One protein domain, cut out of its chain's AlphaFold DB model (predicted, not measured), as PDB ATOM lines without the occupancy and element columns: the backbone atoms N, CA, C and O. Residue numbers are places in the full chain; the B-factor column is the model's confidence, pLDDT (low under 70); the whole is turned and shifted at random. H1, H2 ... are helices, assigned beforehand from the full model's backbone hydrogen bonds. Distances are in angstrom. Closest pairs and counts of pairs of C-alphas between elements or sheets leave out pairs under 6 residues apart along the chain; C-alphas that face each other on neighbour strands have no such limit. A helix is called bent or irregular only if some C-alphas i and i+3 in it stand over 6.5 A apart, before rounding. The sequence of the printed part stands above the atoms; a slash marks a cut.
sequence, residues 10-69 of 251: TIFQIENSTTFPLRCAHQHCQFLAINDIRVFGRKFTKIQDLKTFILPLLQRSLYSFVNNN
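Overview. This is residues 10 to 69 of the 251 residues of the protein "Hypothetical protein" of Meloidogyne enterolobii (UniProt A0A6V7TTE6). A winding stretch, residues 10 to 33, leads into a V of two helices, short H1 and long H2, joined by a tight turn; residues 14 to 22 of the stretch loop across the V's open side. The printed part has 60 residues, with two named helices in the order H1, H2 and no named strand; its class is all helix. It is compact, with a radius of gyration of the C-alphas of 12.0 A, and flat, spanning 35 by 32 by 17 A.

Along the chain. H1, residues 34 to 43, begins at C-alpha 34 (30.849, 90.134, 140.319). H2, residues 47 to 67, is 29.0 A long and ends at C-alpha 67 (45.411, 73.899, 144.723). H2 has a kink of 27 degrees near residue 54 and is irregular, but only just: C-alphas 52 and 55 are 6.7 A apart.

Arrangement. H1 and H2 are close but not clearly touching; their closest C-alphas, of Gly 41 and Ile 54, are 8.0 A apart. They run opposite ways at a shallow tilt of 27 degrees. Of the O i to N i+4 pairs, 5 of 6 in H1 and 15 of 17 in H2 are within hydrogen-bond range.

Size, cuts and confidence. The C-alphas farthest apart, of Thr 10 and Asn 69, are 35.0 A apart. The printed part has no cut. Its mean pLDDT is 71.1, with residues 10 to 19, 30 and 33 to 49 under 70.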
ATOM      1  N   THR A  10      26.573  96.860 127.436       39.19
ATOM      2  CA  THR A  10      27.500  95.808 127.027       39.19
ATOM      3  C   THR A  10      27.209  94.588 127.892       39.19
ATOM      4  O   THR A  10      27.544  94.539 129.072       39.19
ATOM      5  N   ILE A  11      26.483  93.620 127.334       44.22
ATOM      6  CA  ILE A  11      26.187  92.357 128.004       44.22
ATOM      7  C   ILE A  11      27.491  91.558 127.997       44.22
ATOM      8  O   ILE A  11      27.816  90.908 127.007       44.22
ATOM      9  N   PHE A  12      28.247  91.619 129.092       48.12
ATOM     10  CA  PHE A  12      29.362  90.711 129.346       48.12
ATOM     11  C   PHE A  12      28.786  89.292 129.469       48.12
ATOM     12  O   PHE A  12      28.176  88.931 130.476       48.12
ATOM     13  N   GLN A  13      28.873  88.502 128.398       56.59
ATOM     14  CA  GLN A  13      28.382  87.127 128.396       56.59
ATOM     15  C   GLN A  13      29.491  86.230 128.940       56.59
ATOM     16  O   GLN A  13      30.606  86.241 128.436       56.59
ATOM     17  N   ILE A  14      29.214  85.496 130.013       58.81
ATOM     18  CA  ILE A  14      30.055  84.380 130.449       58.81
ATOM     19  C   ILE A  14      29.603  83.184 129.611       58.81
ATOM     20  O   ILE A  14      28.427  82.829 129.654       58.81
ATOM     21  N   GLU A  15      30.496  82.590 128.822       54.47
ATOM     22  CA  GLU A  15      30.117  81.512 127.895       54.47
ATOM     23  C   GLU A  15      29.778  80.202 128.614       54.47
ATOM     24  O   GLU A  15      28.807  79.533 128.263       54.47
ATOM     25  N   ASN A  16      30.551  79.822 129.635       59.47
ATOM     26  CA  ASN A  16      30.315  78.609 130.415       59.47
ATOM     27  C   ASN A  16      31.094  78.618 131.748       59.47
ATOM     28  O   ASN A  16      31.953  79.463 131.985       59.47
ATOM     29  N   SER A  17      30.796  77.651 132.619       60.97
ATOM     30  CA  SER A  17      31.516  77.391 133.874       60.97
ATOM     31  C   SER A  17      32.521  76.235 133.754       60.97
ATOM     32  O   SER A  17      32.901  75.623 134.756       60.97
ATOM     33  N   THR A  18      32.939  75.876 132.531       63.78
ATOM     34  CA  THR A  18      33.851  74.738 132.311       63.78
ATOM     35  C   THR A  18      35.314  75.107 132.538       63.78
ATOM     36  O   THR A  18      36.160  74.215 132.583       63.78
ATOM     37  N   THR A  19      35.623  76.387 132.744       66.19
ATOM     38  CA  THR A  19      36.977  76.890 132.994       66.19
ATOM     39  C   THR A  19      36.983  77.893 134.153       66.19
ATOM     40  O   THR A  19      35.970  78.524 134.452       66.19
ATOM     41  N   PHE A  20      38.107  77.977 134.868       74.75
ATOM     42  CA  PHE A  20      38.343  78.945 135.944       74.75
ATOM     43  C   PHE A  20      39.793  79.461 135.837       74.75
ATOM     44  O   PHE A  20      40.664  78.637 135.546       74.75
ATOM     45  N   PRO A  21      40.075  80.762 136.067       74.69
ATOM     46  CA  PRO A  21      39.130  81.832 136.408       74.69
ATOM     47  C   PRO A  21      38.132  82.115 135.280       74.69
ATOM     48  O   PRO A  21      38.402  81.829 134.114       74.69
ATOM     49  N   LEU A  22      36.954  82.633 135.637       77.62
ATOM     50  CA  LEU A  22      35.959  83.049 134.647       77.62
ATOM     51  C   LEU A  22      36.515  84.182 133.783       77.62
ATOM     52  O   LEU A  22      37.195  85.074 134.288       77.62
ATOM     53  N   ARG A  23      36.176  84.166 132.493       75.12
ATOM     54  CA  ARG A  23      36.562  85.196 131.524       75.12
ATOM     55  C   ARG A  23      35.329  85.743 130.819       75.12
ATOM     56  O   ARG A  23      34.311  85.057 130.704       75.12
ATOM     57  N   CYS A  24      35.420  86.987 130.366       74.44
ATOM     58  CA  CYS A  24      34.426  87.548 129.463       74.44
ATOM     59  C   CYS A  24      34.483  86.802 128.117       74.44
ATOM     60  O   CYS A  24      35.572  86.495 127.641       74.44
ATOM     61  N   ALA A  25      33.334  86.539 127.489       73.75
ATOM     62  CA  ALA A  25      33.278  85.931 126.155       73.75
ATOM     63  C   ALA A  25      33.844  86.829 125.045       73.75
ATOM     64  O   ALA A  25      34.136  86.357 123.951       73.75
ATOM     65  N   HIS A  26      33.985  88.134 125.290       76.62
ATOM     66  CA  HIS A  26      34.586  89.024 124.307       76.62
ATOM     67  C   HIS A  26      36.100  88.805 124.245       76.62
ATOM     68  O   HIS A  26      36.782  88.817 125.273       76.62
ATOM     69  N   GLN A  27      36.623  88.635 123.031       70.06
ATOM     70  CA  GLN A  27      38.038  88.378 122.796       70.06
ATOM     71  C   GLN A  27      38.901  89.478 123.441       70.06
ATOM     72  O   GLN A  27      38.614  90.664 123.297       70.06
ATOM     73  N   HIS A  28      39.935  89.074 124.182       72.50
ATOM     74  CA  HIS A  28      40.859  89.965 124.905       72.50
ATOM     75  C   HIS A  28      40.231  90.854 126.000       72.50
ATOM     76  O   HIS A  28      40.907  91.722 126.548       72.50
ATOM     77  N   CYS A  29      38.969  90.637 126.383       75.88
ATOM     78  CA  CYS A  29      38.367  91.363 127.497       75.88
ATOM     79  C   CYS A  29      38.807  90.767 128.844       75.88
ATOM     80  O   CYS A  29      38.524  89.610 129.155       75.88
ATOM     81  N   GLN A  30      39.469  91.584 129.665       69.38
ATOM     82  CA  GLN A  30      39.923  91.215 131.013       69.38
ATOM     83  C   GLN A  30      38.942  91.640 132.119       69.38
ATOM     84  O   GLN A  30      39.148  91.336 133.293       69.38
ATOM     85  N   PHE A  31      37.866  92.345 131.763       70.69
ATOM     86  CA  PHE A  31      36.905  92.866 132.728       70.69
ATOM     87  C   PHE A  31      35.848  91.814 133.063       70.69
ATOM     88  O   PHE A  31      35.124  91.331 132.191       70.69
ATOM     89  N   LEU A  32      35.743  91.489 134.349       72.25
ATOM     90  CA  LEU A  32      34.667  90.677 134.898       72.25
ATOM     91  C   LEU A  32      34.218  91.300 136.220       72.25
ATOM     92  O   LEU A  32      34.979  91.332 137.188       72.25
ATOM     93  N   ALA A  33      32.981  91.787 136.280       69.31
ATOM     94  CA  ALA A  33      32.397  92.257 137.523       69.31
ATOM     95  C   ALA A  33      31.633  91.122 138.211       69.31
ATOM     96  O   ALA A  33      30.936  90.327 137.580       69.31
ATOM     97  N   ILE A  34      31.660  91.091 139.545       69.38
ATOM     98  CA  ILE A  34      30.849  90.134 140.319       69.38
ATOM     99  C   ILE A  34      29.344  90.271 140.013       69.38
ATOM    100  O   ILE A  34      28.581  89.305 140.099       69.38
ATOM    101  N   ASN A  35      28.915  91.467 139.598       67.06
ATOM    102  CA  ASN A  35      27.553  91.716 139.142       67.06
ATOM    103  C   ASN A  35      27.214  90.981 137.837       67.06
ATOM    104  O   ASN A  35      26.053  90.614 137.673       67.06
ATOM    105  N   ASP A  36      28.180  90.689 136.966       68.81
ATOM    106  CA  ASP A  36      27.946  89.956 135.715       68.81
ATOM    107  C   ASP A  36      27.555  88.502 136.004       68.81
ATOM    108  O   ASP A  36      26.596  87.980 135.431       68.81
ATOM    109  N   ILE A  37      28.191  87.887 137.010       68.69
ATOM    110  CA  ILE A  37      27.807  86.566 137.539       68.69
ATOM    111  C   ILE A  37      26.387  86.619 138.116       68.69
ATOM    112  O   ILE A  37      25.596  85.695 137.926       68.69
ATOM    113  N   ARG A  38      26.029  87.715 138.797       60.81
ATOM    114  CA  ARG A  38      24.711  87.907 139.421       60.81
ATOM    115  C   ARG A  38      23.598  88.088 138.383       60.81
ATOM    116  O   ARG A  38      22.502  87.564 138.571       60.81
ATOM    117  N   VAL A  39      23.874  88.800 137.289       60.16
ATOM    118  CA  VAL A  39      22.956  88.971 136.151       60.16
ATOM    119  C   VAL A  39      22.770  87.648 135.408       60.16
ATOM    120  O   VAL A  39      21.640  87.299 135.069       60.16
ATOM    121  N   PHE A  40      23.839  86.867 135.237       61.97
ATOM    122  CA  PHE A  40      23.753  85.515 134.687       61.97
ATOM    123  C   PHE A  40      22.956  84.581 135.615       61.97
ATOM    124  O   PHE A  40      22.062  83.865 135.172       61.97
ATOM    125  N   GLY A  41      23.176  84.705 136.927       60.16
ATOM    126  CA  GLY A  41      22.441  84.007 137.978       60.16
ATOM    127  C   GLY A  41      20.928  84.227 137.941       60.16
ATOM    128  O   GLY A  41      20.166  83.304 138.203       60.16
ATOM    129  N   ARG A  42      20.465  85.425 137.557       62.50
ATOM    130  CA  ARG A  42      19.027  85.728 137.417       62.50
ATOM    131  C   ARG A  42      18.358  84.992 136.254       62.50
ATOM    132  O   ARG A  42      17.141  84.836 136.276       62.50
ATOM    133  N   LYS A  43      19.123  84.528 135.257       62.75
ATOM    134  CA  LYS A  43      18.601  83.666 134.184       62.75
ATOM    135  C   LYS A  43      18.381  82.224 134.655       62.75
ATOM    136  O   LYS A  43      17.603  81.512 134.026       62.75
ATOM    137  N   PHE A  44      18.987  81.822 135.778       65.81
ATOM    138  CA  PHE A  44      18.805  80.510 136.408       65.81
ATOM    139  C   PHE A  44      17.480  80.441 137.162       65.81
ATOM    140  O   PHE A  44      17.408  80.371 138.386       65.81
ATOM    141  N   THR A  45      16.404  80.494 136.391       62.47
ATOM    142  CA  THR A  45      15.032  80.343 136.883       62.47
ATOM    143  C   THR A  45      14.683  78.878 137.140       62.47
ATOM    144  O   THR A  45      13.727  78.592 137.859       62.47
ATOM    145  N   LYS A  46      15.471  77.934 136.601       67.75
ATOM    146  CA  LYS A  46      15.293  76.495 136.794       67.75
ATOM    147  C   LYS A  46      16.397  75.927 137.685       67.75
ATOM    148  O   LYS A  46      17.572  76.253 137.546       67.75
ATOM    149  N   ILE A  47      16.026  74.969 138.541       69.44
ATOM    150  CA  ILE A  47      16.955  74.193 139.391       69.44
ATOM    151  C   ILE A  47      18.083  73.552 138.563       69.44
ATOM    152  O   ILE A  47      19.197  73.360 139.051       69.44
ATOM    153  N   GLN A  48      17.799  73.215 137.304       69.81
ATOM    154  CA  GLN A  48      18.754  72.589 136.401       69.81
ATOM    155  C   GLN A  48      19.934  73.509 136.067       69.81
ATOM    156  O   GLN A  48      21.062  73.029 136.031       69.81
ATOM    157  N   ASP A  49      19.702  74.817 135.947       68.88
ATOM    158  CA  ASP A  49      20.754  75.773 135.606       68.88
ATOM    159  C   ASP A  49      21.708  76.034 136.788       68.88
ATOM    160  O   ASP A  49      22.915  76.209 136.619       68.88
ATOM    161  N   LEU A  50      21.192  75.955 138.024       71.31
ATOM    162  CA  LEU A  50      22.021  75.976 139.235       71.31
ATOM    163  C   LEU A  50      22.993  74.787 139.268       71.31
ATOM    164  O   LEU A  50      24.157  74.939 139.648       71.31
ATOM    165  N   LYS A  51      22.529  73.602 138.854       74.44
ATOM    166  CA  LYS A  51      23.352  72.387 138.828       74.44
ATOM    167  C   LYS A  51      24.367  72.378 137.691       74.44
ATOM    168  O   LYS A  51      25.458  71.858 137.885       74.44
ATOM    169  N   THR A  52      24.017  72.909 136.524       76.06
ATOM    170  CA  THR A  52      24.881  72.864 135.335       76.06
ATOM    171  C   THR A  52      25.880  74.013 135.290       76.06
ATOM    172  O   THR A  52      26.924  73.864 134.663       76.06
ATOM    173  N   PHE A  53      25.606  75.130 135.972       76.75
ATOM    174  CA  PHE A  53      26.479  76.301 135.931       76.75
ATOM    175  C   PHE A  53      27.092  76.666 137.285       76.75
ATOM    176  O   PHE A  53      28.317  76.661 137.414       76.75
ATOM    177  N   ILE A  54      26.264  76.955 138.297       78.25
ATOM    178  CA  ILE A  54      26.733  77.479 139.593       78.25
ATOM    179  C   ILE A  54      27.553  76.438 140.354       78.25
ATOM    180  O   ILE A  54      28.634  76.762 140.843       78.25
ATOM    181  N   LEU A  55      27.078  75.193 140.448       79.38
ATOM    182  CA  LEU A  55      27.809  74.150 141.175       79.38
ATOM    183  C   LEU A  55      29.194  73.861 140.562       79.38
ATOM    184  O   LEU A  55      30.162  73.891 141.323       79.38
ATOM    185  N   PRO A  56      29.347  73.665 139.235       81.81
ATOM    186  CA  PRO A  56      30.665  73.491 138.627       81.81
ATOM    187  C   PRO A  56      31.583  74.699 138.812       81.81
ATOM    188  O   PRO A  56      32.770  74.521 139.074       81.81
ATOM    189  N   LEU A  57      31.043  75.919 138.727       83.31
ATOM    190  CA  LEU A  57      31.813  77.138 138.969       83.31
ATOM    191  C   LEU A  57      32.347  77.182 140.405       83.31
ATOM    192  O   LEU A  57      33.542  77.381 140.609       83.31
ATOM    193  N   LEU A  58      31.476  76.958 141.395       83.06
ATOM    194  CA  LEU A  58      31.860  76.933 142.805       83.06
ATOM    195  C   LEU A  58      32.890  75.838 143.070       83.06
ATOM    196  O   LEU A  58      33.918  76.110 143.685       83.06
ATOM    197  N   GLN A  59      32.658  74.631 142.550       84.00
ATOM    198  CA  GLN A  59      33.607  73.529 142.651       84.00
ATOM    199  C   GLN A  59      34.969  73.929 142.085       84.00
ATOM    200  O   GLN A  59      35.959  73.837 142.798       84.00
ATOM    201  N   ARG A  60      35.039  74.429 140.847       83.94
ATOM    202  CA  ARG A  60      36.307  74.828 140.212       83.94
ATOM    203  C   ARG A  60      37.004  75.967 140.943       83.94
ATOM    204  O   ARG A  60      38.215  75.899 141.113       83.94
ATOM    205  N   SER A  61      36.256  76.967 141.411       86.62
ATOM    206  CA  SER A  61      36.817  78.061 142.209       86.62
ATOM    207  C   SER A  61      37.425  77.547 143.517       86.62
ATOM    208  O   SER A  61      38.528  77.942 143.884       86.62
ATOM    209  N   LEU A  62      36.762  76.585 144.169       87.81
ATOM    210  CA  LEU A  62      37.250  75.955 145.389       87.81
ATOM    211  C   LEU A  62      38.465  75.062 145.117       87.81
ATOM    212  O   LEU A  62      39.439  75.128 145.855       87.81
ATOM    213  N   TYR A  63      38.446  74.267 144.044       85.12
ATOM    214  CA  TYR A  63      39.606  73.482 143.618       85.12
ATOM    215  C   TYR A  63      40.806  74.378 143.310       85.12
ATOM    216  O   TYR A  63      41.904  74.072 143.758       85.12
ATOM    217  N   SER A  64      40.604  75.490 142.601       84.25
ATOM    218  CA  SER A  64      41.661  76.463 142.318       84.25
ATOM    219  C   SER A  64      42.219  77.077 143.603       84.25
ATOM    220  O   SER A  64      43.433  77.080 143.784       84.25
ATOM    221  N   PHE A  65      41.351  77.499 144.530       87.38
ATOM    222  CA  PHE A  65      41.766  78.017 145.835       87.38
ATOM    223  C   PHE A  65      42.615  77.003 146.617       87.38
ATOM    224  O   PHE A  65      43.695  77.339 147.089       87.38
ATOM    225  N   VAL A  66      42.157  75.754 146.717       88.81
ATOM    226  CA  VAL A  66      42.844  74.697 147.479       88.81
ATOM    227  C   VAL A  66      44.146  74.263 146.799       88.81
ATOM    228  O   VAL A  66      45.130  73.975 147.468       88.81
ATOM    229  N   ASN A  67      44.196  74.241 145.468       83.38
ATOM    230  CA  ASN A  67      45.411  73.899 144.723       83.38
ATOM    231  C   ASN A  67      46.532  74.932 144.909       83.38
ATOM    232  O   ASN A  67      47.705  74.562 144.839       83.38
ATOM    233  N   ASN A  68      46.165  76.189 145.160       80.25
ATOM    234  CA  ASN A  68      47.088  77.302 145.361       80.25
ATOM    235  C   ASN A  68      47.340  77.610 146.848       80.25
ATOM    236  O   ASN A  68      48.013  78.588 147.160       80.25
ATOM    237  N   ASN A  69      46.813  76.797 147.770       84.94
ATOM    238  CA  ASN A  69      46.947  77.010 149.206       84.94
ATOM    239  C   ASN A  69      47.393  75.724 149.919       84.94
ATOM    240  O   ASN A  69      46.653  74.744 149.987       84.94
TER     241      ASN A  69